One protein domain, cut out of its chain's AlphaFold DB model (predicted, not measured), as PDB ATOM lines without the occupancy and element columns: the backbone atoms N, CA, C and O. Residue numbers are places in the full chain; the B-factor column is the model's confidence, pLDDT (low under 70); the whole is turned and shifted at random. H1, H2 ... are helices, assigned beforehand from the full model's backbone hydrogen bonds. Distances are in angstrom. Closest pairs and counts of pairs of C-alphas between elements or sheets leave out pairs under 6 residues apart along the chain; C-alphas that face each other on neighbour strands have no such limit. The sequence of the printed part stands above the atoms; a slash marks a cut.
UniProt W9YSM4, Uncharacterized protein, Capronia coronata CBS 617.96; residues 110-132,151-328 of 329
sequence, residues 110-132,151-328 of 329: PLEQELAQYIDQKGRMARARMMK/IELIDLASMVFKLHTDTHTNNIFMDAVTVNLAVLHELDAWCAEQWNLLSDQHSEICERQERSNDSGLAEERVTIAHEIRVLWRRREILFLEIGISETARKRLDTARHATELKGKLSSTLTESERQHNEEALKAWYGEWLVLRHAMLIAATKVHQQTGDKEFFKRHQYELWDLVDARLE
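Overview. This is residues 110 to 132 and 151 to 328 of the 329 residues of an uncharacterized protein of Capronia coronata CBS 617.96 (UniProt W9YSM4). A long rod is built from three long helices that fold back on one another: H4, the longest, is the spine, with H3 running back along it from one end and H5 running back along it from the other. The shorter parts gather on one side of this rod: H1 packs on H3, H2 crosses H5 and reaches H4 with its last residues, and little H6, with H7 touching it, comes close to H1, H3 and H5. Residues 210 to 216, of which 210 and 211 belong to H3 and 215 and 216 to H4, stand free at one end of the rod, where the chain turns from H3 into H4. The printed part has 201 residues with seven named helices, H1 to H7 in chain order, and no named strand; its class is all helix. The whole is loose, with a radius of gyration of the C-alphas of 22.9 A and spans of 85 by 32 by 32 A.

Arrangement. H4, residues 215 to 265, touches H3, residues 167 to 211, as a helical hairpin at a shallow tilt of 19 degrees, opposite ways; the closest C-alphas, those of Val 177 and Ser 245, are 5.9 A apart. H4 forms a second helical hairpin with H5, residues 271 to 306, at a shallow tilt of 18 degrees, opposite ways, closest at the C-alphas of Ile 244 and Met 295, 5.4 A apart. H3 and H5 are apart. H1, residues 111 to 132, touches H3 at its residues 176 to 187 alone, at a shallow tilt of 21 degrees, opposite ways, with the C-alphas of Lys 122 and Val 183 closest at 6.8 A. H2, residues 151 to 164, touches H4 with its residues 161 to 164 alone, about perpendicular at 83 degrees, closest at the C-alphas of His 164 and Ala 255, 5.6 A. H2 only just touches H5, with 3 pairs of C-alphas within 8 A, the closest those of Phe 161 and Tyr 285 at 7.2 A; these two are about perpendicular at 76 degrees. H2 and H3 only just touch, with 3 such pairs, and only at the corner by their link. The helix packing is part aligned, part crossed. H6, residues 309 to 314, touches H7, residues 325 to 328, with the C-alphas of Lys 313 and Glu 328 closest at 5.3 A. Every O i to N i+4 pair is within hydrogen-bond range in H1, H2, H3, H5 and H6, and 45 of 47 are in H4; H7 is too short for such a pair.

Along the chain. H4 is 75.9 A long from C-alpha 215 at (339.078, 555.051, 344.438) to C-alpha 265 at (333.670, 556.637, 420.115). H3 is 65.6 A long, H5 52.5 A, H1 31.2 A and H2 20.1 A. H1 begins at C-alpha 111, (328.951, 551.297, 365.246).

Size, cuts and confidence. The C-alphas farthest apart, those of Asn 213 and Thr 270, are 85.6 A apart. Residues 133 to 150 are not printed, and C-alphas 132 and 151 are 38.8 A apart across this cut. Of the links that are printed whole, H6 to H7 is short and the others are tight. Mean pLDDT of the printed part is 81.9; 26 residues are under 70, among them 122 to 132 and 324 to 328.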
ATOM      1  N   PRO A 110     326.202 551.839 361.824       62.28
ATOM      2  CA  PRO A 110     326.370 550.566 362.529       62.28
ATOM      3  C   PRO A 110     326.959 550.786 363.927       62.28
ATOM      4  O   PRO A 110     326.303 550.509 364.922       62.28
ATOM      5  N   LEU A 111     328.148 551.385 364.029       64.31
ATOM      6  CA  LEU A 111     328.951 551.297 365.246       64.31
ATOM      7  C   LEU A 111     328.462 552.178 366.402       64.31
ATOM      8  O   LEU A 111     328.417 551.712 367.534       64.31
ATOM      9  N   GLU A 112     328.062 553.433 366.157       66.25
ATOM     10  CA  GLU A 112     327.522 554.295 367.227       66.25
ATOM     11  C   GLU A 112     326.215 553.735 367.806       66.25
ATOM     12  O   GLU A 112     326.002 553.779 369.019       66.25
ATOM     13  N   GLN A 113     325.351 553.180 366.949       68.06
ATOM     14  CA  GLN A 113     324.088 552.578 367.369       68.06
ATOM     15  C   GLN A 113     324.303 551.229 368.056       68.06
ATOM     16  O   GLN A 113     323.696 550.997 369.099       68.06
ATOM     17  N   GLU A 114     325.172 550.364 367.531       68.81
ATOM     18  CA  GLU A 114     325.543 549.095 368.172       68.81
ATOM     19  C   GLU A 114     326.175 549.331 369.541       68.81
ATOM     20  O   GLU A 114     325.790 548.692 370.518       68.81
ATOM     21  N   LEU A 115     327.078 550.306 369.641       66.44
ATOM     22  CA  LEU A 115     327.698 550.710 370.895       66.44
ATOM     23  C   LEU A 115     326.645 551.204 371.894       66.44
ATOM     24  O   LEU A 115     326.618 550.738 373.033       66.44
ATOM     25  N   ALA A 116     325.752 552.105 371.472       67.38
ATOM     26  CA  ALA A 116     324.667 552.593 372.319       67.38
ATOM     27  C   ALA A 116     323.764 551.443 372.790       67.38
ATOM     28  O   ALA A 116     323.493 551.338 373.985       67.38
ATOM     29  N   GLN A 117     323.363 550.540 371.889       72.62
ATOM     30  CA  GLN A 117     322.529 549.376 372.200       72.62
ATOM     31  C   GLN A 117     323.224 548.388 373.143       72.62
ATOM     32  O   GLN A 117     322.580 547.875 374.060       72.62
ATOM     33  N   TYR A 118     324.520 548.140 372.953       71.50
ATOM     34  CA  TYR A 118     325.308 547.241 373.789       71.50
ATOM     35  C   TYR A 118     325.471 547.796 375.209       71.50
ATOM     36  O   TYR A 118     325.210 547.078 376.179       71.50
ATOM     37  N   ILE A 119     325.798 549.090 375.347       67.00
ATOM     38  CA  ILE A 119     325.849 549.800 376.641       67.00
ATOM     39  C   ILE A 119     324.501 549.701 377.353       67.00
ATOM     40  O   ILE A 119     324.424 549.359 378.536       67.00
ATOM     41  N   ASP A 120     323.427 549.960 376.618       70.25
ATOM     42  CA  ASP A 120     322.068 549.910 377.124       70.25
ATOM     43  C   ASP A 120     321.668 548.507 377.581       70.25
ATOM     44  O   ASP A 120     321.107 548.332 378.665       70.25
ATOM     45  N   GLN A 121     321.964 547.487 376.776       75.50
ATOM     46  CA  GLN A 121     321.657 546.097 377.082       75.50
ATOM     47  C   GLN A 121     322.438 545.621 378.305       75.50
ATOM     48  O   GLN A 121     321.834 545.085 379.237       75.50
ATOM     49  N   LYS A 122     323.754 545.845 378.341       68.81
ATOM     50  CA  LYS A 122     324.612 545.455 379.468       68.81
ATOM     51  C   LYS A 122     324.234 546.199 380.741       68.81
ATOM     52  O   LYS A 122     324.050 545.562 381.780       68.81
ATOM     53  N   GLY A 123     323.987 547.504 380.645       64.75
ATOM     54  CA  GLY A 123     323.492 548.319 381.751       64.75
ATOM     55  C   GLY A 123     322.141 547.829 382.280       64.75
ATOM     56  O   GLY A 123     321.968 547.684 383.491       64.75
ATOM     57  N   ARG A 124     321.186 547.504 381.396       69.38
ATOM     58  CA  ARG A 124     319.886 546.927 381.786       69.38
ATOM     59  C   ARG A 124     320.040 545.563 382.452       69.38
ATOM     60  O   ARG A 124     319.422 545.333 383.488       69.38
ATOM     61  N   MET A 125     320.860 544.670 381.901       67.31
ATOM     62  CA  MET A 125     321.073 543.330 382.459       67.31
ATOM     63  C   MET A 125     321.741 543.383 383.835       67.31
ATOM     64  O   MET A 125     321.319 542.666 384.741       67.31
ATOM     65  N   ALA A 126     322.737 544.250 384.017       60.12
ATOM     66  CA  ALA A 126     323.395 544.455 385.301       60.12
ATOM     67  C   ALA A 126     322.424 545.015 386.352       60.12
ATOM     68  O   ALA A 126     322.276 544.432 387.427       60.12
ATOM     69  N   ARG A 127     321.654 546.056 386.002       63.84
ATOM     70  CA  ARG A 127     320.610 546.625 386.874       63.84
ATOM     71  C   ARG A 127     319.516 545.614 387.226       63.84
ATOM     72  O   ARG A 127     319.088 545.544 388.376       63.84
ATOM     73  N   ALA A 128     319.082 544.798 386.267       65.94
ATOM     74  CA  ALA A 128     318.090 543.751 386.500       65.94
ATOM     75  C   ALA A 128     318.608 542.662 387.456       65.94
ATOM     76  O   ALA A 128     317.851 542.178 388.293       65.94
ATOM     77  N   ARG A 129     319.899 542.303 387.377       57.59
ATOM     78  CA  ARG A 129     320.537 541.381 388.334       57.59
ATOM     79  C   ARG A 129     320.619 541.986 389.738       57.59
ATOM     80  O   ARG A 129     320.333 541.281 390.700       57.59
ATOM     81  N   MET A 130     320.916 543.282 389.855       55.41
ATOM     82  CA  MET A 130     320.930 543.994 391.142       55.41
ATOM     83  C   MET A 130     319.545 544.041 391.797       55.41
ATOM     84  O   MET A 130     319.399 543.704 392.968       55.41
ATOM     85  N   MET A 131     318.497 544.368 391.035       56.53
ATOM     86  CA  MET A 131     317.120 544.373 391.555       56.53
ATOM     87  C   MET A 131     316.662 542.996 392.049       56.53
ATOM     88  O   MET A 131     315.789 542.910 392.908       56.53
ATOM     89  N   LYS A 132     317.259 541.917 391.529       57.47
ATOM     90  CA  LYS A 132     316.920 540.539 391.895       57.47
ATOM     91  C   LYS A 132     317.532 540.096 393.229       57.47
ATOM     92  O   LYS A 132     316.941 539.250 393.891       57.47
ATOM     93  N   ILE A 151     325.996 576.638 403.634       67.19
ATOM     94  CA  ILE A 151     325.774 575.995 404.936       67.19
ATOM     95  C   ILE A 151     324.997 574.690 404.738       67.19
ATOM     96  O   ILE A 151     325.437 573.637 405.190       67.19
ATOM     97  N   GLU A 152     323.913 574.736 403.959       70.12
ATOM     98  CA  GLU A 152     323.130 573.541 403.625       70.12
ATOM     99  C   GLU A 152     323.961 572.487 402.881       70.12
ATOM    100  O   GLU A 152     323.759 571.290 403.077       70.12
ATOM    101  N   LEU A 153     324.923 572.907 402.052       68.88
ATOM    102  CA  LEU A 153     325.839 571.990 401.374       68.88
ATOM    103  C   LEU A 153     326.762 571.257 402.362       68.88
ATOM    104  O   LEU A 153     327.013 570.063 402.186       68.88
ATOM    105  N   ILE A 154     327.261 571.950 403.391       73.06
ATOM    106  CA  ILE A 154     328.099 571.353 404.444       73.06
ATOM    107  C   ILE A 154     327.277 570.370 405.283       73.06
ATOM    108  O   ILE A 154     327.726 569.246 405.528       73.06
ATOM    109  N   ASP A 155     326.062 570.759 405.671       76.00
ATOM    110  CA  ASP A 155     325.153 569.906 406.441       76.00
ATOM    111  C   ASP A 155     324.770 568.648 405.657       76.00
ATOM    112  O   ASP A 155     324.801 567.534 406.193       76.00
ATOM    113  N   LEU A 156     324.487 568.809 404.362       78.88
ATOM    114  CA  LEU A 156     324.232 567.702 403.453       78.88
ATOM    115  C   LEU A 156     325.435 566.757 403.378       78.88
ATOM    116  O   LEU A 156     325.278 565.550 403.552       78.88
ATOM    117  N   ALA A 157     326.636 567.288 403.150       81.75
ATOM    118  CA  ALA A 157     327.845 566.476 403.063       81.75
ATOM    119  C   ALA A 157     328.098 565.684 404.360       81.75
ATOM    120  O   ALA A 157     328.405 564.492 404.305       81.75
ATOM    121  N   SER A 158     327.877 566.302 405.525       84.50
ATOM    122  CA  SER A 158     327.977 565.625 406.822       84.50
ATOM    123  C   SER A 158     326.933 564.514 406.976       84.50
ATOM    124  O   SER A 158     327.250 563.415 407.441       84.50
ATOM    125  N   MET A 159     325.687 564.768 406.567       87.06
ATOM    126  CA  MET A 159     324.602 563.784 406.605       87.06
ATOM    127  C   MET A 159     324.894 562.579 405.706       87.06
ATOM    128  O   MET A 159     324.738 561.439 406.137       87.06
ATOM    129  N   VAL A 160     325.360 562.822 404.482       87.06
ATOM    130  CA  VAL A 160     325.697 561.767 403.518       87.06
ATOM    131  C   VAL A 160     326.901 560.962 403.998       87.06
ATOM    132  O   VAL A 160     326.879 559.738 403.930       87.06
ATOM    133  N   PHE A 161     327.926 561.613 404.550       90.38
ATOM    134  CA  PHE A 161     329.041 560.894 405.162       90.38
ATOM    135  C   PHE A 161     328.558 559.978 406.289       90.38
ATOM    136  O   PHE A 161     328.910 558.802 406.318       90.38
ATOM    137  N   LYS A 162     327.683 560.469 407.181       89.00
ATOM    138  CA  LYS A 162     327.074 559.642 408.237       89.00
ATOM    139  C   LYS A 162     326.294 558.454 407.668       89.00
ATOM    140  O   LYS A 162     326.415 557.364 408.216       89.00
ATOM    141  N   LEU A 163     325.550 558.650 406.582       88.94
ATOM    142  CA  LEU A 163     324.844 557.574 405.891       88.94
ATOM    143  C   LEU A 163     325.821 556.530 405.329       88.94
ATOM    144  O   LEU A 163     325.629 555.341 405.539       88.94
ATOM    145  N   HIS A 164     326.900 556.954 404.674       90.44
ATOM    146  CA  HIS A 164     327.906 556.029 404.149       90.44
ATOM    147  C   HIS A 164     328.743 555.350 405.241       90.44
ATOM    148  O   HIS A 164     329.359 554.331 404.964       90.44
ATOM    149  N   THR A 165     328.785 555.874 406.468       90.50
ATOM    150  CA  THR A 165     329.380 555.152 407.609       90.50
ATOM    151  C   THR A 165     328.436 554.121 408.238       90.50
ATOM    152  O   THR A 165     328.820 553.437 409.176       90.50
ATOM    153  N   ASP A 166     327.179 554.023 407.803       89.81
ATOM    154  CA  ASP A 166     326.328 552.899 408.200       89.81
ATOM    155  C   ASP A 166     326.721 551.663 407.382       89.81
ATOM    156  O   ASP A 166     326.694 551.702 406.153       89.81
ATOM    157  N   THR A 167     327.087 550.562 408.044       89.31
ATOM    158  CA  THR A 167     327.620 549.364 407.373       89.31
ATOM    159  C   THR A 167     326.642 548.787 406.356       89.31
ATOM    160  O   THR A 167     327.042 548.426 405.250       89.31
ATOM    161  N   HIS A 168     325.356 548.708 406.708       87.19
ATOM    162  CA  HIS A 168     324.349 548.142 405.818       87.19
ATOM    163  C   HIS A 168     324.169 549.010 404.569       87.19
ATOM    164  O   HIS A 168     324.230 548.505 403.448       87.19
ATOM    165  N   THR A 169     324.016 550.320 404.759       85.75
ATOM    166  CA  THR A 169     323.881 551.269 403.654       85.75
ATOM    167  C   THR A 169     325.133 551.305 402.784       85.75
ATOM    168  O   THR A 169     325.020 551.244 401.561       85.75
ATOM    169  N   ASN A 170     326.324 551.348 403.388       90.62
ATOM    170  CA  ASN A 170     327.594 551.323 402.667       90.62
ATOM    171  C   ASN A 170     327.684 550.113 401.735       90.62
ATOM    172  O   ASN A 170     327.958 550.292 400.553       90.62
ATOM    173  N   ASN A 171     327.367 548.916 402.238       87.75
ATOM    174  CA  ASN A 171     327.404 547.687 401.447       87.75
ATOM    175  C   ASN A 171     326.454 547.750 400.242       87.75
ATOM    176  O   ASN A 171     326.847 547.370 399.145       87.75
ATOM    177  N   ILE A 172     325.245 548.308 400.403       84.44
ATOM    178  CA  ILE A 172     324.301 548.474 399.284       84.44
ATOM    179  C   ILE A 172     324.893 549.366 398.184       84.44
ATOM    180  O   ILE A 172     324.835 549.019 397.003       84.44
ATOM    181  N   PHE A 173     325.460 550.520 398.553       86.00
ATOM    182  CA  PHE A 173     326.105 551.404 397.581       86.00
ATOM    183  C   PHE A 173     327.356 550.751 396.973       86.00
ATOM    184  O   PHE A 173     327.582 550.874 395.772       86.00
ATOM    185  N   MET A 174     328.138 550.025 397.771       89.38
ATOM    186  CA  MET A 174     329.366 549.359 397.338       89.38
ATOM    187  C   MET A 174     329.092 548.273 396.294       89.38
ATOM    188  O   MET A 174     329.784 548.206 395.277       89.38
ATOM    189  N   ASP A 175     328.054 547.464 396.504       84.44
ATOM    190  CA  ASP A 175     327.616 546.453 395.545       84.44
ATOM    191  C   ASP A 175     327.214 547.103 394.215       84.44
ATOM    192  O   ASP A 175     327.619 546.642 393.144       84.44
ATOM    193  N   ALA A 176     326.472 548.216 394.272       82.50
ATOM    194  CA  ALA A 176     326.060 548.955 393.082       82.50
ATOM    195  C   ALA A 176     327.251 549.485 392.275       82.50
ATOM    196  O   ALA A 176     327.317 549.272 391.063       82.50
ATOM    197  N   VAL A 177     328.203 550.123 392.955       87.38
ATOM    198  CA  VAL A 177     329.435 550.638 392.345       87.38
ATOM    199  C   VAL A 177     330.266 549.504 391.742       87.38
ATOM    200  O   VAL A 177     330.764 549.619 390.625       87.38
ATOM    201  N   THR A 178     330.400 548.384 392.456       87.00
ATOM    202  CA  THR A 178     331.199 547.230 392.010       87.00
ATOM    203  C   THR A 178     330.643 546.627 390.725       87.00
ATOM    204  O   THR A 178     331.393 546.321 389.796       87.00
ATOM    205  N   VAL A 179     329.320 546.490 390.641       81.69
ATOM    206  CA  VAL A 179     328.654 546.002 389.431       81.69
ATOM    207  C   VAL A 179     328.832 546.984 388.275       81.69
ATOM    208  O   VAL A 179     329.136 546.553 387.163       81.69
ATOM    209  N   ASN A 180     328.665 548.286 388.520       82.75
ATOM    210  CA  ASN A 180     328.828 549.293 387.475       82.75
ATOM    211  C   ASN A 180     330.264 549.309 386.928       82.75
ATOM    212  O   ASN A 180     330.453 549.265 385.715       82.75
ATOM    213  N   LEU A 181     331.272 549.235 387.804       87.25
ATOM    214  CA  LEU A 181     332.676 549.082 387.410       87.25
ATOM    215  C   LEU A 181     332.907 547.862 386.517       87.25
ATOM    216  O   LEU A 181     333.550 547.982 385.476       87.25
ATOM    217  N   ALA A 182     332.363 546.699 386.883       84.00
ATOM    218  CA  ALA A 182     332.512 545.487 386.077       84.00
ATOM    219  C   ALA A 182     331.938 545.664 384.660       84.00
ATOM    220  O   ALA A 182     332.567 545.257 383.684       84.00
ATOM    221  N   VAL A 183     330.775 546.316 384.540       82.88
ATOM    222  CA  VAL A 183     330.162 546.630 383.239       82.88
ATOM    223  C   VAL A 183     331.030 547.596 382.438       82.88
ATOM    224  O   VAL A 183     331.256 547.373 381.251       82.88
ATOM    225  N   LEU A 184     331.527 548.663 383.064       87.19
ATOM    226  CA  LEU A 184     332.341 549.668 382.384       87.19
ATOM    227  C   LEU A 184     333.677 549.096 381.892       87.19
ATOM    228  O   LEU A 184     334.091 549.407 380.777       87.19
ATOM    229  N   HIS A 185     334.317 548.217 382.667       86.81
ATOM    230  CA  HIS A 185     335.524 547.517 382.223       86.81
ATOM    231  C   HIS A 185     335.252 546.544 381.074       86.81
ATOM    232  O   HIS A 185     336.053 546.475 380.146       86.81
ATOM    233  N   GLU A 186     334.123 545.827 381.087       85.25
ATOM    234  CA  GLU A 186     333.726 544.979 379.953       85.25
ATOM    235  C   GLU A 186     333.509 545.818 378.681       85.25
ATOM    236  O   GLU A 186     333.902 545.412 377.587       85.25
ATOM    237  N   LEU A 187     332.929 547.014 378.820       83.62
ATOM    238  CA  LEU A 187     332.737 547.950 377.712       83.62
ATOM    239  C   LEU A 187     334.059 548.512 377.174       83.62
ATOM    240  O   LEU A 187     334.215 548.593 375.956       83.62
ATOM    241  N   ASP A 188     335.006 548.892 378.038       87.19
ATOM    242  CA  ASP A 188     336.326 549.364 377.593       87.19
ATOM    243  C   ASP A 188     337.125 548.247 376.910       87.19
ATOM    244  O   ASP A 188     337.709 548.481 375.852       87.19
ATOM    245  N   ALA A 189     337.080 547.022 377.448       85.62
ATOM    246  CA  ALA A 189     337.713 545.857 376.832       85.62
ATOM    247  C   ALA A 189     337.158 545.594 375.425       85.62
ATOM    248  O   ALA A 189     337.924 545.493 374.469       85.62
ATOM    249  N   TRP A 190     335.830 545.590 375.273       85.69
ATOM    250  CA  TRP A 190     335.197 545.448 373.962       85.69
ATOM    251  C   TRP A 190     335.587 546.586 373.005       85.69
ATOM    252  O   TRP A 190     335.935 546.332 371.854       85.69
ATOM    253  N   CYS A 191     335.605 547.842 373.470       85.12
ATOM    254  CA  CYS A 191     336.041 548.970 372.637       85.12
ATOM    255  C   CYS A 191     337.505 548.824 372.195       85.12
ATOM    256  O   CYS A 191     337.849 549.218 371.080       85.12
ATOM    257  N   ALA A 192     338.373 548.276 373.050       86.19
ATOM    258  CA  ALA A 192     339.763 547.996 372.712       86.19
ATOM    259  C   ALA A 192     339.888 546.875 371.664       86.19
ATOM    260  O   ALA A 192     340.690 546.997 370.741       86.19
ATOM    261  N   GLU A 193     339.072 545.823 371.755       87.38
ATOM    262  CA  GLU A 193     339.013 544.754 370.748       87.38
ATOM    263  C   GLU A 193     338.566 545.285 369.380       87.38
ATOM    264  O   GLU A 193     339.240 545.042 368.379       87.38
ATOM    265  N   GLN A 194     337.480 546.066 369.338       84.75
ATOM    266  CA  GLN A 194     336.996 546.676 368.094       84.75
ATOM    267  C   GLN A 194     338.017 547.650 367.500       84.75
ATOM    268  O   GLN A 194     338.214 547.690 366.287       84.75
ATOM    269  N   TRP A 195     338.707 548.411 368.352       86.25
ATOM    270  CA  TRP A 195     339.775 549.303 367.916       86.25
ATOM    271  C   TRP A 195     340.901 548.539 367.218       86.25
ATOM    272  O   TRP A 195     341.353 548.965 366.155       86.25
ATOM    273  N   ASN A 196     341.356 547.427 367.802       87.31
ATOM    274  CA  ASN A 196     342.422 546.614 367.219       87.31
ATOM    275  C   ASN A 196     341.990 546.043 365.863       87.31
ATOM    276  O   ASN A 196     342.711 546.211 364.886       87.31
ATOM    277  N   LEU A 197     340.773 545.489 365.784       88.94
ATOM    278  CA  LEU A 197     340.203 544.968 364.539       88.94
ATOM    279  C   LEU A 197     340.194 546.030 363.424       88.94
ATOM    280  O   LEU A 197     340.686 545.786 362.323       88.94
ATOM    281  N   LEU A 198     339.654 547.217 363.711       87.50
ATOM    282  CA  LEU A 198     339.573 548.298 362.729       87.50
ATOM    283  C   LEU A 198     340.953 548.865 362.374       87.50
ATOM    284  O   LEU A 198     341.173 549.268 361.236       87.50
ATOM    285  N   SER A 199     341.893 548.887 363.321       86.44
ATOM    286  CA  SER A 199     343.269 549.341 363.069       86.44
ATOM    287  C   SER A 199     344.014 548.398 362.123       86.44
ATOM    288  O   SER A 199     344.724 548.864 361.225       86.44
ATOM    289  N   ASP A 200     343.814 547.089 362.280       89.31
ATOM    290  CA  ASP A 200     344.376 546.073 361.389       89.31
ATOM    291  C   ASP A 200     343.783 546.210 359.978       89.31
ATOM    292  O   ASP A 200     344.524 546.311 358.997       89.31
ATOM    293  N   GLN A 201     342.454 546.345 359.872       88.31
ATOM    294  CA  GLN A 201     341.771 546.572 358.591       88.31
ATOM    295  C   GLN A 201     342.219 547.871 357.910       88.31
ATOM    296  O   GLN A 201     342.492 547.892 356.709       88.31
ATOM    297  N   HIS A 202     342.343 548.964 358.670       87.25
ATOM    298  CA  HIS A 202     342.827 550.240 358.149       87.25
ATOM    299  C   HIS A 202     344.239 550.106 357.567       87.25
ATOM    300  O   HIS A 202     344.526 550.680 356.514       87.25
ATOM    301  N   SER A 203     345.111 549.344 358.230       88.00
ATOM    302  CA  SER A 203     346.480 549.095 357.765       88.00
ATOM    303  C   SER A 203     346.482 548.291 356.462       88.00
ATOM    304  O   SER A 203     347.144 548.689 355.504       88.00
ATOM    305  N   GLU A 204     345.665 547.237 356.373       90.25
ATOM    306  CA  GLU A 204     345.522 546.428 355.155       90.25
ATOM    307  C   GLU A 204     345.022 547.259 353.960       90.25
ATOM    308  O   GLU A 204     345.560 547.164 352.852       90.25
ATOM    309  N   ILE A 205     344.020 548.116 354.170       88.88
ATOM    310  CA  ILE A 205     343.486 548.984 353.111       88.88
ATOM    311  C   ILE A 205     344.518 550.021 352.669       88.88
ATOM    312  O   ILE A 205     344.647 550.262 351.467       88.88
ATOM    313  N   CYS A 206     345.284 550.598 353.602       85.06
ATOM    314  CA  CYS A 206     346.388 551.494 353.253       85.06
ATOM    315  C   CYS A 206     347.396 550.792 352.336       85.06
ATOM    316  O   CYS A 206     347.706 551.317 351.269       85.06
ATOM    317  N   GLU A 207     347.833 549.579 352.688       87.81
ATOM    318  CA  GLU A 207     348.763 548.808 351.854       87.81
ATOM    319  C   GLU A 207     348.187 548.481 350.469       87.81
ATOM    320  O   GLU A 207     348.882 548.569 349.454       87.81
ATOM    321  N   ARG A 208     346.908 548.094 350.397       87.25
ATOM    322  CA  ARG A 208     346.236 547.781 349.125       87.25
ATOM    323  C   ARG A 208     346.076 549.017 348.240       87.25
ATOM    324  O   ARG A 208     346.210 548.906 347.020       87.25
ATOM    325  N   GLN A 209     345.831 550.179 348.836       82.75
ATOM    326  CA  GLN A 209     345.728 551.453 348.129       82.75
ATOM    327  C   GLN A 209     347.100 551.977 347.677       82.75
ATOM    328  O   GLN A 209     347.222 552.569 346.612       82.75
ATOM    329  N   GLU A 210     348.170 551.731 348.429       83.31
ATOM    330  CA  GLU A 210     349.528 552.036 347.953       83.31
ATOM    331  C   GLU A 210     349.903 551.189 346.729       83.31
ATOM    332  O   GLU A 210     350.606 551.654 345.832       83.31
ATOM    333  N   ARG A 211     349.392 549.953 346.661       86.94
ATOM    334  CA  ARG A 211     349.584 549.040 345.523       86.94
ATOM    335  C   ARG A 211     348.616 549.296 344.360       86.94
ATOM    336  O   ARG A 211     348.857 548.784 343.268       86.94
ATOM    337  N   SER A 212     347.532 550.051 344.560       78.81
ATOM    338  CA  SER A 212     346.515 550.311 343.533       78.81
ATOM    339  C   SER A 212     345.850 551.680 343.701       78.81
ATOM    340  O   SER A 212     345.350 552.014 344.767       78.81
ATOM    341  N   ASN A 213     345.746 552.463 342.623       74.25
ATOM    342  CA  ASN A 213     345.024 553.746 342.628       74.25
ATOM    343  C   ASN A 213     343.487 553.563 342.615       74.25
ATOM    344  O   ASN A 213     342.778 554.291 341.919       74.25
ATOM    345  N   ASP A 214     342.969 552.572 343.341       82.00
ATOM    346  CA  ASP A 214     341.541 552.282 343.429       82.00
ATOM    347  C   ASP A 214     340.836 553.308 344.334       82.00
ATOM    348  O   ASP A 214     341.101 553.415 345.535       82.00
ATOM    349  N   SER A 215     339.921 554.076 343.741       74.44
ATOM    350  CA  SER A 215     339.078 555.051 344.438       74.44
ATOM    351  C   SER A 215     338.152 554.413 345.478       74.44
ATOM    352  O   SER A 215     337.837 555.069 346.468       74.44
ATOM    353  N   GLY A 216     337.754 553.148 345.299       79.31
ATOM    354  CA  GLY A 216     336.907 552.436 346.260       79.31
ATOM    355  C   GLY A 216     337.619 552.186 347.593       79.31
ATOM    356  O   GLY A 216     337.041 552.392 348.658       79.31
ATOM    357  N   LEU A 217     338.918 551.863 347.547       81.88
ATOM    358  CA  LEU A 217     339.747 551.705 348.750       81.88
ATOM    359  C   LEU A 217     339.927 553.028 349.508       81.88
ATOM    360  O   LEU A 217     340.054 553.037 350.732       81.88
ATOM    361  N   ALA A 218     339.914 554.161 348.798       80.81
ATOM    362  CA  ALA A 218     340.000 555.476 349.425       80.81
ATOM    363  C   ALA A 218     338.761 555.785 350.283       80.81
ATOM    364  O   ALA A 218     338.904 556.319 351.385       80.81
ATOM    365  N   GLU A 219     337.565 555.448 349.793       82.94
ATOM    366  CA  GLU A 219     336.301 555.616 350.523       82.94
ATOM    367  C   GLU A 219     336.213 554.668 351.728       82.94
ATOM    368  O   GLU A 219     335.826 555.081 352.828       82.94
ATOM    369  N   GLU A 220     336.651 553.418 351.560       84.88
ATOM    370  CA  GLU A 220     336.704 552.428 352.639       84.88
ATOM    371  C   GLU A 220     337.655 552.868 353.765       84.88
ATOM    372  O   GLU A 220     337.270 552.887 354.936       84.88
ATOM    373  N   ARG A 221     338.858 553.352 353.420       83.56
ATOM    374  CA  ARG A 221     339.831 553.892 354.389       83.56
ATOM    375  C   ARG A 221     339.254 555.039 355.212       83.56
ATOM    376  O   ARG A 221     339.447 555.097 356.424       83.56
ATOM    377  N   VAL A 222     338.566 555.973 354.554       84.38
ATOM    378  CA  VAL A 222     337.931 557.122 355.215       84.38
ATOM    379  C   VAL A 222     336.849 556.663 356.192       84.38
ATOM    380  O   VAL A 222     336.758 557.207 357.294       84.38
ATOM    381  N   THR A 223     336.069 555.652 355.809       84.38
ATOM    382  CA  THR A 223     335.017 555.070 356.651       84.38
ATOM    383  C   THR A 223     335.609 554.440 357.909       84.38
ATOM    384  O   THR A 223     335.221 554.801 359.018       84.38
ATOM    385  N   ILE A 224     336.624 553.586 357.763       84.19
ATOM    386  CA  ILE A 224     337.276 552.945 358.913       84.19
ATOM    387  C   ILE A 224     337.960 553.980 359.810       84.19
ATOM    388  O   ILE A 224     337.842 553.920 361.032       84.19
ATOM    389  N   ALA A 225     338.621 554.990 359.237       83.50
ATOM    390  CA  ALA A 225     339.222 556.071 360.017       83.50
ATOM    391  C   ALA A 225     338.179 556.855 360.842       83.50
ATOM    392  O   ALA A 225     338.479 557.325 361.946       83.50
ATOM    393  N   HIS A 226     336.953 556.998 360.329       85.06
ATOM    394  CA  HIS A 226     335.845 557.586 361.075       85.06
ATOM    395  C   HIS A 226     335.400 556.684 362.238       85.06
ATOM    396  O   HIS A 226     335.294 557.167 363.365       85.06
ATOM    397  N   GLU A 227     335.213 555.385 362.002       84.12
ATOM    398  CA  GLU A 227     334.818 554.417 363.037       84.12
ATOM    399  C   GLU A 227     335.855 554.303 364.166       84.12
ATOM    400  O   GLU A 227     335.510 554.353 365.349       84.12
ATOM    401  N   ILE A 228     337.142 554.280 363.812       84.94
ATOM    402  CA  ILE A 228     338.269 554.375 364.749       84.94
ATOM    403  C   ILE A 228     338.117 555.623 365.632       84.94
ATOM    404  O   ILE A 228     338.174 555.542 366.861       84.94
ATOM    405  N   ARG A 229     337.855 556.796 365.038       84.25
ATOM    406  CA  ARG A 229     337.677 558.048 365.794       84.25
ATOM    407  C   ARG A 229     336.484 557.991 366.754       84.25
ATOM    408  O   ARG A 229     336.590 558.506 367.870       84.25
ATOM    409  N   VAL A 230     335.373 557.384 366.337       83.56
ATOM    410  CA  VAL A 230     334.188 557.180 367.185       83.56
ATOM    411  C   VAL A 230     334.539 556.322 368.404       83.56
ATOM    412  O   VAL A 230     334.264 556.732 369.535       83.56
ATOM    413  N   LEU A 231     335.209 555.180 368.202       83.38
ATOM    414  CA  LEU A 231     335.648 554.312 369.302       83.38
ATOM    415  C   LEU A 231     336.595 555.028 370.255       83.38
ATOM    416  O   LEU A 231     336.434 554.928 371.470       83.38
ATOM    417  N   TRP A 232     337.556 555.783 369.722       84.56
ATOM    418  CA  TRP A 232     338.488 556.549 370.544       84.56
ATOM    419  C   TRP A 232     337.761 557.527 371.463       84.56
ATOM    420  O   TRP A 232     337.954 557.488 372.678       84.56
ATOM    421  N   ARG A 233     336.846 558.333 370.908       84.06
ATOM    422  CA  ARG A 233     336.039 559.272 371.696       84.06
ATOM    423  C   ARG A 233     335.209 558.547 372.756       84.06
ATOM    424  O   ARG A 233     335.067 559.041 373.873       84.06
ATOM    425  N   ARG A 234     334.663 557.367 372.441       84.69
ATOM    426  CA  ARG A 234     333.924 556.583 373.435       84.69
ATOM    427  C   ARG A 234     334.825 556.102 374.565       84.69
ATOM    428  O   ARG A 234     334.409 556.176 375.718       84.69
ATOM    429  N   ARG A 235     336.031 555.625 374.260       85.44
ATOM    430  CA  ARG A 235     336.988 555.180 375.279       85.44
ATOM    431  C   ARG A 235     337.409 556.317 376.206       85.44
ATOM    432  O   ARG A 235     337.513 556.090 377.404       85.44
ATOM    433  N   GLU A 236     337.552 557.542 375.700       84.56
ATOM    434  CA  GLU A 236     337.783 558.715 376.560       84.56
ATOM    435  C   GLU A 236     336.638 558.942 377.560       84.56
ATOM    436  O   GLU A 236     336.882 559.217 378.736       84.56
ATOM    437  N   ILE A 237     335.386 558.794 377.114       85.44
ATOM    438  CA  ILE A 237     334.210 558.907 377.987       85.44
ATOM    439  C   ILE A 237     334.177 557.755 378.997       85.44
ATOM    440  O   ILE A 237     333.983 558.000 380.185       85.44
ATOM    441  N   LEU A 238     334.399 556.513 378.551       86.62
ATOM    442  CA  LEU A 238     334.434 555.338 379.429       86.62
ATOM    443  C   LEU A 238     335.528 555.460 380.490       86.62
ATOM    444  O   LEU A 238     335.278 555.133 381.641       86.62
ATOM    445  N   PHE A 239     336.699 555.989 380.142       87.94
ATOM    446  CA  PHE A 239     337.770 556.247 381.102       87.94
ATOM    447  C   PHE A 239     337.312 557.184 382.231       87.94
ATOM    448  O   PHE A 239     337.580 556.927 383.406       87.94
ATOM    449  N   LEU A 240     336.562 558.240 381.900       87.06
ATOM    450  CA  LEU A 240     335.973 559.131 382.902       87.06
ATOM    451  C   LEU A 240     334.865 558.442 383.713       87.06
ATOM    452  O   LEU A 240     334.842 558.587 384.934       87.06
ATOM    453  N   GLU A 241     333.963 557.690 383.070       90.25
ATOM    454  CA  GLU A 241     332.895 556.934 383.751       90.25
ATOM    455  C   GLU A 241     333.472 555.885 384.730       90.25
ATOM    456  O   GLU A 241     332.990 555.758 385.864       90.25
ATOM    457  N   ILE A 242     334.544 555.182 384.344       89.50
ATOM    458  CA  ILE A 242     335.297 554.257 385.208       89.50
ATOM    459  C   ILE A 242     335.882 555.030 386.387       89.50
ATOM    460  O   ILE A 242     335.619 554.671 387.532       89.50
ATOM    461  N   GLY A 243     336.582 556.140 386.132       87.94
ATOM    462  CA  GLY A 243     337.184 556.954 387.188       87.94
ATOM    463  C   GLY A 243     336.166 557.490 388.202       87.94
ATOM    464  O   GLY A 243     336.446 557.520 389.402       87.94
ATOM    465  N   ILE A 244     334.957 557.860 387.759       90.50
ATOM    466  CA  ILE A 244     333.846 558.240 388.652       90.50
ATOM    467  C   ILE A 244     333.476 557.077 389.570       90.50
ATOM    468  O   ILE A 244     333.347 557.267 390.779       90.50
ATOM    469  N   SER A 245     333.326 555.883 389.005       91.94
ATOM    470  CA  SER A 245     332.894 554.691 389.735       91.94
ATOM    471  C   SER A 245     333.988 554.195 390.696       91.94
ATOM    472  O   SER A 245     333.705 553.863 391.845       91.94
ATOM    473  N   GLU A 246     335.263 554.248 390.304       93.12
ATOM    474  CA  GLU A 246     336.398 553.940 391.188       93.12
ATOM    475  C   GLU A 246     336.501 554.939 392.343       93.12
ATOM    476  O   GLU A 246     336.695 554.548 393.497       93.12
ATOM    477  N   THR A 247     336.301 556.227 392.056       91.50
ATOM    478  CA  THR A 247     336.289 557.272 393.086       91.50
ATOM    479  C   THR A 247     335.107 557.091 394.036       91.50
ATOM    480  O   THR A 247     335.265 557.252 395.245       91.50
ATOM    481  N   ALA A 248     333.937 556.692 393.527       92.56
ATOM    482  CA  ALA A 248     332.781 556.354 394.350       92.56
ATOM    483  C   ALA A 248     333.075 555.175 395.284       92.56
ATOM    484  O   ALA A 248     332.749 555.244 396.470       92.56
ATOM    485  N   ARG A 249     333.738 554.128 394.771       93.69
ATOM    486  CA  ARG A 249     334.164 552.962 395.556       93.69
ATOM    487  C   ARG A 249     335.084 553.391 396.689       93.69
ATOM    488  O   ARG A 249     334.788 553.140 397.853       93.69
ATOM    489  N   LYS A 250     336.141 554.136 396.355       92.94
ATOM    490  CA  LYS A 250     337.097 554.649 397.338       92.94
ATOM    491  C   LYS A 250     336.413 555.532 398.382       92.94
ATOM    492  O   LYS A 250     336.665 555.393 399.571       92.94
ATOM    493  N   ARG A 251     335.484 556.390 397.956       92.88
ATOM    494  CA  ARG A 251     334.683 557.238 398.847       92.88
ATOM    495  C   ARG A 251     333.881 556.404 399.855       92.88
ATOM    496  O   ARG A 251     333.780 556.786 401.021       92.88
ATOM    497  N   LEU A 252     333.310 555.279 399.432       93.69
ATOM    498  CA  LEU A 252     332.607 554.352 400.322       93.69
ATOM    499  C   LEU A 252     333.576 553.599 401.242       93.69
ATOM    500  O   LEU A 252     333.280 553.467 402.427       93.69
ATOM    501  N   ASP A 253     334.746 553.182 400.752       92.81
ATOM    502  CA  ASP A 253     335.795 552.561 401.573       92.81
ATOM    503  C   ASP A 253     336.291 553.502 402.683       92.81
ATOM    504  O   ASP A 253     336.342 553.115 403.852       92.81
ATOM    505  N   THR A 254     336.551 554.768 402.353       90.88
ATOM    506  CA  THR A 254     336.890 555.827 403.316       90.88
ATOM    507  C   THR A 254     335.815 555.966 404.401       90.88
ATOM    508  O   THR A 254     336.119 556.029 405.594       90.88
ATOM    509  N   ALA A 255     334.535 555.973 404.016       93.00
ATOM    510  CA  ALA A 255     333.431 556.040 404.976       93.00
ATOM    511  C   ALA A 255     333.315 554.760 405.829       93.00
ATOM    512  O   ALA A 255     332.991 554.824 407.019       93.00
ATOM    513  N   ARG A 256     333.637 553.594 405.262       92.50
ATOM    514  CA  ARG A 256     333.682 552.323 405.991       92.50
ATOM    515  C   ARG A 256     334.759 552.345 407.079       92.50
ATOM    516  O   ARG A 256     334.444 552.006 408.215       92.50
ATOM    517  N   HIS A 257     335.964 552.846 406.803       89.38
ATOM    518  CA  HIS A 257     337.006 553.010 407.831       89.38
ATOM    519  C   HIS A 257     336.569 553.932 408.983       89.38
ATOM    520  O   HIS A 257     336.849 553.666 410.153       89.38
ATOM    521  N   ALA A 258     335.791 554.974 408.682       89.81
ATOM    522  CA  ALA A 258     335.210 555.845 409.701       89.81
ATOM    523  C   ALA A 258     334.135 555.161 410.577       89.81
ATOM    524  O   ALA A 258     333.848 555.633 411.681       89.81
ATOM    525  N   THR A 259     333.555 554.044 410.125       88.44
ATOM    526  CA  THR A 259     332.551 553.270 410.879       88.44
ATOM    527  C   THR A 259     333.159 552.651 412.132       88.44
ATOM    528  O   THR A 259     332.595 552.759 413.223       88.44
ATOM    529  N   GLU A 260     334.347 552.061 412.002       81.81
ATOM    530  CA  GLU A 260     335.070 551.437 413.116       81.81
ATOM    531  C   GLU A 260     335.412 552.462 414.204       81.81
ATOM    532  O   GLU A 260     335.257 552.198 415.398       81.81
ATOM    533  N   LEU A 261     335.817 553.669 413.796       83.19
ATOM    534  CA  LEU A 261     336.111 554.773 414.709       83.19
ATOM    535  C   LEU A 261     334.857 555.279 415.429       83.19
ATOM    536  O   LEU A 261     334.910 555.544 416.629       83.19
ATOM    537  N   LYS A 262     333.709 555.354 414.742       77.81
ATOM    538  CA  LYS A 262     332.427 555.686 415.385       77.81
ATOM    539  C   LYS A 262     332.008 554.648 416.421       77.81
ATOM    540  O   LYS A 262     331.549 555.028 417.496       77.81
ATOM    541  N   GLY A 263     332.204 553.362 416.124       78.31
ATOM    542  CA  GLY A 263     331.984 552.284 417.086       78.31
ATOM    543  C   GLY A 263     332.826 552.482 418.349       78.31
ATOM    544  O   GLY A 263     332.291 552.463 419.456       78.31
ATOM    545  N   LYS A 264     334.119 552.795 418.195       77.81
ATOM    546  CA  LYS A 264     335.011 553.097 419.330       77.81
ATOM    547  C   LYS A 264     334.560 554.326 420.124       77.81
ATOM    548  O   LYS A 264     334.517 554.262 421.347       77.81
ATOM    549  N   LEU A 265     334.162 555.412 419.460       78.25
ATOM    550  CA  LEU A 265     333.670 556.637 420.115       78.25
ATOM    551  C   LEU A 265     332.385 556.436 420.938       78.25
ATOM    552  O   LEU A 265     332.105 557.238 421.825       78.25
ATOM    553  N   SER A 266     331.619 555.375 420.671       73.25
ATOM    554  CA  SER A 266     330.439 555.003 421.465       73.25
ATOM    555  C   SER A 266     330.760 554.181 422.723       73.25
ATOM    556  O   SER A 266     329.868 553.910 423.524       73.25
ATOM    557  N   SER A 267     332.027 553.797 422.912       79.31
ATOM    558  CA  SER A 267     332.504 553.038 424.072       79.31
ATOM    559  C   SER A 267     333.142 553.936 425.137       79.31
ATOM    560  O   SER A 267     333.380 555.127 424.922       79.31
ATOM    561  N   THR A 268     333.407 553.376 426.318       81.88
ATOM    562  CA  THR A 268     334.128 554.070 427.390       81.88
ATOM    563  C   THR A 268     335.586 554.265 426.972       81.88
ATOM    564  O   THR A 268     336.373 553.323 427.001       81.88
ATOM    565  N   LEU A 269     335.934 555.487 426.570       85.31
ATOM    566  CA  LEU A 269     337.285 555.887 426.173       85.31
ATOM    567  C   LEU A 269     337.889 556.840 427.204       85.31
ATOM    568  O   LEU A 269     337.168 557.598 427.859       85.31
ATOM    569  N   THR A 270     339.217 556.851 427.305       89.56
ATOM    570  CA  THR A 270     339.932 557.960 427.946       89.56
ATOM    571  C   THR A 270     339.805 559.235 427.104       89.56
ATOM    572  O   THR A 270     339.545 559.183 425.900       89.56
ATOM    573  N   GLU A 271     340.015 560.402 427.713       87.12
ATOM    574  CA  GLU A 271     339.910 561.684 426.997       87.12
ATOM    575  C   GLU A 271     340.942 561.804 425.857       87.12
ATOM    576  O   GLU A 271     340.617 562.279 424.774       87.12
ATOM    577  N   SER A 272     342.157 561.282 426.062       87.81
ATOM    578  CA  SER A 272     343.202 561.233 425.027       87.81
ATOM    579  C   SER A 272     342.784 560.369 423.828       87.81
ATOM    580  O   SER A 272     342.912 560.783 422.676       87.81
ATOM    581  N   GLU A 273     342.216 559.185 424.083       87.38
ATOM    582  CA  GLU A 273     341.714 558.300 423.024       87.38
ATOM    583  C   GLU A 273     340.518 558.906 422.290       87.38
ATOM    584  O   GLU A 273     340.408 558.767 421.071       87.38
ATOM    585  N   ARG A 274     339.626 559.597 423.011       87.00
ATOM    586  CA  ARG A 274     338.511 560.326 422.402       87.00
ATOM    587  C   ARG A 274     339.030 561.395 421.447       87.00
ATOM    588  O   ARG A 274     338.634 561.383 420.283       87.00
ATOM    589  N   GLN A 275     339.934 562.262 421.904       87.38
ATOM    590  CA  GLN A 275     340.483 563.333 421.074       87.38
ATOM    591  C   GLN A 275     341.190 562.774 419.830       87.38
ATOM    592  O   GLN A 275     340.930 563.230 418.715       87.38
ATOM    593  N   HIS A 276     342.013 561.735 419.995       87.19
ATOM    594  CA  HIS A 276     342.687 561.077 418.875       87.19
ATOM    595  C   HIS A 276     341.693 560.498 417.852       87.19
ATOM    596  O   HIS A 276     341.838 560.703 416.646       87.19
ATOM    597  N   ASN A 277     340.647 559.810 418.320       86.44
ATOM    598  CA  ASN A 277     339.624 559.233 417.447       86.44
ATOM    599  C   ASN A 277     338.788 560.310 416.733       86.44
ATOM    600  O   ASN A 277     338.400 560.118 415.580       86.44
ATOM    601  N   GLU A 278     338.517 561.445 417.380       86.62
ATOM    602  CA  GLU A 278     337.837 562.586 416.756       86.62
ATOM    603  C   GLU A 278     338.685 563.242 415.660       86.62
ATOM    604  O   GLU A 278     338.162 563.579 414.594       86.62
ATOM    605  N   GLU A 279     339.988 563.409 415.890       87.38
ATOM    606  CA  GLU A 279     340.929 563.912 414.883       87.38
ATOM    607  C   GLU A 279     341.021 562.958 413.686       87.38
ATOM    608  O   GLU A 279     340.910 563.398 412.538       87.38
ATOM    609  N   ALA A 280     341.111 561.649 413.936       87.75
ATOM    610  CA  ALA A 280     341.089 560.635 412.884       87.75
ATOM    611  C   ALA A 280     339.776 560.660 412.081       87.75
ATOM    612  O   ALA A 280     339.790 560.606 410.852       87.75
ATOM    613  N   LEU A 281     338.623 560.806 412.746       86.69
ATOM    614  CA  LEU A 281     337.325 560.905 412.073       86.69
ATOM    615  C   LEU A 281     337.229 562.159 411.189       86.69
ATOM    616  O   LEU A 281     336.687 562.092 410.082       86.69
ATOM    617  N   LYS A 282     337.774 563.295 411.648       87.50
ATOM    618  CA  LYS A 282     337.866 564.527 410.847       87.50
ATOM    619  C   LYS A 282     338.750 564.332 409.615       87.50
ATOM    620  O   LYS A 282     338.383 564.816 408.546       87.50
ATOM    621  N   ALA A 283     339.865 563.612 409.742       85.88
ATOM    622  CA  ALA A 283     340.740 563.300 408.613       85.88
ATOM    623  C   ALA A 283     340.010 562.466 407.547       85.88
ATOM    624  O   ALA A 283     339.990 562.856 406.379       85.88
ATOM    625  N   TRP A 284     339.312 561.399 407.952       89.88
ATOM    626  CA  TRP A 284     338.513 560.585 407.028       89.88
ATOM    627  C   TRP A 284     337.388 561.370 406.356       89.88
ATOM    628  O   TRP A 284     337.148 561.209 405.161       89.88
ATOM    629  N   TYR A 285     336.709 562.253 407.095       86.69
ATOM    630  CA  TYR A 285     335.706 563.138 406.503       86.69
ATOM    631  C   TYR A 285     336.319 564.101 405.474       86.69
ATOM    632  O   TYR A 285     335.734 564.331 404.416       86.69
ATOM    633  N   GLY A 286     337.512 564.635 405.755       82.12
ATOM    634  CA  GLY A 286     338.262 565.474 404.823       82.12
ATOM    635  C   GLY A 286     338.612 564.745 403.524       82.12
ATOM    636  O   GLY A 286     338.339 565.263 402.443       82.12
ATOM    637  N   GLU A 287     339.145 563.525 403.615       87.56
ATOM    638  CA  GLU A 287     339.433 562.694 402.437       87.56
ATOM    639  C   GLU A 287     338.156 562.380 401.643       87.56
ATOM    640  O   GLU A 287     338.111 562.549 400.423       87.56
ATOM    641  N   TRP A 288     337.078 562.020 402.342       91.50
ATOM    642  CA  TRP A 288     335.776 561.764 401.734       91.50
ATOM    643  C   TRP A 288     335.251 562.972 400.936       91.50
ATOM    644  O   TRP A 288     334.731 562.805 399.828       91.50
ATOM    645  N   LEU A 289     335.422 564.196 401.455       84.62
ATOM    646  CA  LEU A 289     335.044 565.435 400.766       84.62
ATOM    647  C   LEU A 289     335.869 565.687 399.499       84.62
ATOM    648  O   LEU A 289     335.311 566.130 398.492       84.62
ATOM    649  N   VAL A 290     337.173 565.397 399.527       83.94
ATOM    650  CA  VAL A 290     338.047 565.529 398.349       83.94
ATOM    651  C   VAL A 290     337.582 564.591 397.239       83.94
ATOM    652  O   VAL A 290     337.393 565.028 396.102       83.94
ATOM    653  N   LEU A 291     337.309 563.328 397.575       87.38
ATOM    654  CA  LEU A 291     336.799 562.335 396.624       87.38
ATOM    655  C   LEU A 291     335.435 562.754 396.060       87.38
ATOM    656  O   LEU A 291     335.218 562.716 394.849       87.38
ATOM    657  N   ARG A 292     334.535 563.245 396.921       85.81
ATOM    658  CA  ARG A 292     333.236 563.791 396.508       85.81
ATOM    659  C   ARG A 292     333.387 564.928 395.490       85.81
ATOM    660  O   ARG A 292     332.637 564.982 394.518       85.81
ATOM    661  N   HIS A 293     334.337 565.836 395.701       81.94
ATOM    662  CA  HIS A 293     334.582 566.949 394.785       81.94
ATOM    663  C   HIS A 293     335.155 566.482 393.439       81.94
ATOM    664  O   HIS A 293     334.694 566.934 392.390       81.94
ATOM    665  N   ALA A 294     336.095 565.533 393.453       82.38
ATOM    666  CA  ALA A 294     336.654 564.945 392.235       82.38
ATOM    667  C   ALA A 294     335.567 564.293 391.359       82.38
ATOM    668  O   ALA A 294     335.529 564.522 390.147       82.38
ATOM    669  N   MET A 295     334.624 563.564 391.972       87.38
ATOM    670  CA  MET A 295     333.479 562.980 391.261       87.38
ATOM    671  C   MET A 295     332.604 564.038 390.582       87.38
ATOM    672  O   MET A 295     332.181 563.838 389.446       87.38
ATOM    673  N   LEU A 296     332.348 565.174 391.244       82.38
ATOM    674  CA  LEU A 296     331.543 566.259 390.674       82.38
ATOM    675  C   LEU A 296     332.194 566.858 389.416       82.38
ATOM    676  O   LEU A 296     331.509 567.098 388.420       82.38
ATOM    677  N   ILE A 297     333.512 567.076 389.449       80.62
ATOM    678  CA  ILE A 297     334.276 567.584 388.298       80.62
ATOM    679  C   ILE A 297     334.197 566.590 387.135       80.62
ATOM    680  O   ILE A 297     333.864 566.976 386.011       80.62
ATOM    681  N   ALA A 298     334.462 565.309 387.401       82.31
ATOM    682  CA  ALA A 298     334.429 564.268 386.381       82.31
ATOM    683  C   ALA A 298     333.027 564.111 385.765       82.31
ATOM    684  O   ALA A 298     332.893 564.114 384.541       82.31
ATOM    685  N   ALA A 299     331.974 564.078 386.589       83.25
ATOM    686  CA  ALA A 299     330.589 563.990 386.122       83.25
ATOM    687  C   ALA A 299     330.186 565.198 385.261       83.25
ATOM    688  O   ALA A 299     329.533 565.036 384.230       83.25
ATOM    689  N   THR A 300     330.630 566.403 385.633       80.88
ATOM    690  CA  THR A 300     330.405 567.618 384.834       80.88
ATOM    691  C   THR A 300     331.061 567.499 383.459       80.88
ATOM    692  O   THR A 300     330.442 567.840 382.452       80.88
ATOM    693  N   LYS A 301     332.287 566.966 383.391       81.75
ATOM    694  CA  LYS A 301     333.012 566.774 382.129       81.75
ATOM    695  C   LYS A 301     332.329 565.749 381.223       81.75
ATOM    696  O   LYS A 301     332.146 566.024 380.040       81.75
ATOM    697  N   VAL A 302     331.904 564.607 381.769       82.94
ATOM    698  CA  VAL A 302     331.150 563.598 381.002       82.94
ATOM    699  C   VAL A 302     329.851 564.194 380.463       82.94
ATOM    700  O   VAL A 302     329.545 564.039 379.280       82.94
ATOM    701  N   HIS A 303     329.120 564.948 381.290       81.62
ATOM    702  CA  HIS A 303     327.890 565.604 380.860       81.62
ATOM    703  C   HIS A 303     328.130 566.633 379.746       81.62
ATOM    704  O   HIS A 303     327.404 566.638 378.758       81.62
ATOM    705  N   GLN A 304     329.180 567.454 379.843       79.69
ATOM    706  CA  GLN A 304     329.551 568.403 378.786       79.69
ATOM    707  C   GLN A 304     329.932 567.709 377.469       79.69
ATOM    708  O   GLN A 304     329.646 568.235 376.396       79.69
ATOM    709  N   GLN A 305     330.579 566.541 377.534       77.50
ATOM    710  CA  GLN A 305     331.025 565.807 376.345       77.50
ATOM    711  C   GLN A 305     329.910 565.042 375.630       77.50
ATOM    712  O   GLN A 305     330.004 564.833 374.416       77.50
ATOM    713  N   THR A 306     328.902 564.591 376.379       80.44
ATOM    714  CA  THR A 306     327.870 563.666 375.885       80.44
ATOM    715  C   THR A 306     326.487 564.297 375.787       80.44
ATOM    716  O   THR A 306     325.705 563.897 374.932       80.44
ATOM    717  N   GLY A 307     326.153 565.246 376.669       76.00
ATOM    718  CA  GLY A 307     324.780 565.714 376.875       76.00
ATOM    719  C   GLY A 307     323.814 564.608 377.327       76.00
ATOM    720  O   GLY A 307     322.604 564.824 377.340       76.00
ATOM    721  N   ASP A 308     324.329 563.425 377.675       74.38
ATOM    722  CA  ASP A 308     323.540 562.211 377.851       74.38
ATOM    723  C   ASP A 308     322.868 562.200 379.228       74.38
ATOM    724  O   ASP A 308     323.533 562.215 380.265       74.38
ATOM    725  N   LYS A 309     321.535 562.159 379.254       77.38
ATOM    726  CA  LYS A 309     320.774 561.957 380.496       77.38
ATOM    727  C   LYS A 309     320.871 560.516 380.998       77.38
ATOM    728  O   LYS A 309     320.772 560.278 382.202       77.38
ATOM    729  N   GLU A 310     321.075 559.552 380.100       77.19
ATOM    730  CA  GLU A 310     321.231 558.148 380.475       77.19
ATOM    731  C   GLU A 310     322.500 557.936 381.301       77.19
ATOM    732  O   GLU A 310     322.499 557.081 382.181       77.19
ATOM    733  N   PHE A 311     323.542 558.756 381.122       83.25
ATOM    734  CA  PHE A 311     324.714 558.768 382.003       83.25
ATOM    735  C   PHE A 311     324.317 558.904 383.479       83.25
ATOM    736  O   PHE A 311     324.676 558.050 384.291       83.25
ATOM    737  N   PHE A 312     323.501 559.899 383.835       82.12
ATOM    738  CA  PHE A 312     323.089 560.092 385.229       82.12
ATOM    739  C   PHE A 312     322.245 558.930 385.758       82.12
ATOM    740  O   PHE A 312     322.433 558.509 386.896       82.12
ATOM    741  N   LYS A 313     321.387 558.336 384.919       78.56
ATOM    742  CA  LYS A 313     320.625 557.131 385.288       78.56
ATOM    743  C   LYS A 313     321.532 555.927 385.541       78.56
ATOM    744  O   LYS A 313     321.293 555.165 386.479       78.56
ATOM    745  N   ARG A 314     322.567 555.730 384.714       80.06
ATOM    746  CA  ARG A 314     323.540 554.639 384.887       80.06
ATOM    747  C   ARG A 314     324.334 554.808 386.184       80.06
ATOM    748  O   ARG A 314     324.482 553.833 386.911       80.06
ATOM    749  N   HIS A 315     324.723 556.040 386.500       84.00
ATOM    750  CA  HIS A 315     325.533 556.400 387.667       84.00
ATOM    751  C   HIS A 315     324.711 556.885 388.880       84.00
ATOM    752  O   HIS A 315     325.236 557.548 389.778       84.00
ATOM    753  N   GLN A 316     323.411 556.566 388.942       80.19
ATOM    754  CA  GLN A 316     322.487 557.150 389.925       80.19
ATOM    755  C   GLN A 316     322.908 556.915 391.387       80.19
ATOM    756  O   GLN A 316     322.658 557.770 392.233       80.19
ATOM    757  N   TYR A 317     323.551 555.781 391.688       82.19
ATOM    758  CA  TYR A 317     323.995 555.430 393.041       82.19
ATOM    759  C   TYR A 317     325.325 556.094 393.406       82.19
ATOM    760  O   TYR A 317     325.499 556.544 394.534       82.19
ATOM    761  N   GLU A 318     326.246 556.214 392.450       87.81
ATOM    762  CA  GLU A 318     327.536 556.882 392.656       87.81
ATOM    763  C   GLU A 318     327.349 558.392 392.825       87.81
ATOM    764  O   GLU A 318     327.973 559.016 393.683       87.81
ATOM    765  N   LEU A 319     326.440 558.969 392.038       85.81
ATOM    766  CA  LEU A 319     326.160 560.403 391.977       85.81
ATOM    767  C   LEU A 319     324.934 560.817 392.806       85.81
ATOM    768  O   LEU A 319     324.428 561.932 392.654       85.81
ATOM    769  N   TRP A 320     324.449 559.930 393.679       82.31
ATOM    770  CA  TRP A 320     323.189 560.075 394.416       82.31
ATOM    771  C   TRP A 320     323.068 561.388 395.206       82.31
ATOM    772  O   TRP A 320     321.992 561.980 395.273       82.31
ATOM    773  N   ASP A 321     324.177 561.864 395.775       81.38
ATOM    774  CA  ASP A 321     324.264 563.096 396.566       81.38
ATOM    775  C   ASP A 321     324.838 564.299 395.798       81.38
ATOM    776  O   ASP A 321     325.067 565.359 396.389       81.38
ATOM    777  N   LEU A 322     325.128 564.129 394.506       79.38
ATOM    778  CA  LEU A 322     325.811 565.116 393.662       79.38
ATOM    779  C   LEU A 322     324.912 565.695 392.575       79.38
ATOM    780  O   LEU A 322     325.105 566.841 392.174       79.38
ATOM    781  N   VAL A 323     323.951 564.910 392.094       70.75
ATOM    782  CA  VAL A 323     323.141 565.247 390.921       70.75
ATOM    783  C   VAL A 323     321.670 565.345 391.312       70.75
ATOM    784  O   VAL A 323     321.135 564.493 392.028       70.75
ATOM    785  N   ASP A 324     321.011 566.404 390.836       65.75
ATOM    786  CA  ASP A 324     319.573 566.601 391.010       65.75
ATOM    787  C   ASP A 324     318.802 565.453 390.342       65.75
ATOM    788  O   ASP A 324     319.068 565.103 389.191       65.75
ATOM    789  N   ALA A 325     317.801 564.917 391.043       60.41
ATOM    790  CA  ALA A 325     316.890 563.903 390.520       60.41
ATOM    791  C   ALA A 325     316.311 564.284 389.145       60.41
ATOM    792  O   ALA A 325     316.068 563.417 388.318       60.41
ATOM    793  N   ARG A 326     316.101 565.579 388.876       58.41
ATOM    794  CA  ARG A 326     315.545 566.078 387.606       58.41
ATOM    795  C   ARG A 326     316.429 565.813 386.386       58.41
ATOM    796  O   ARG A 326     315.918 565.839 385.273       58.41
ATOM    797  N   LEU A 327     317.726 565.575 386.572       56.59
ATOM    798  CA  LEU A 327     318.644 565.249 385.476       56.59
ATOM    799  C   LEU A 327     318.554 563.773 385.051       56.59
ATOM    800  O   LEU A 327     319.115 563.394 384.027       56.59
ATOM    801  N   GLU A 328     317.806 562.966 385.805       50.81
ATOM    802  CA  GLU A 328     317.602 561.533 385.577       50.81
ATOM    803  C   GLU A 328     316.263 561.218 384.903       50.81
ATOM    804  O   GLU A 328     315.992 560.048 384.647       50.81
TER     805      GLU A 328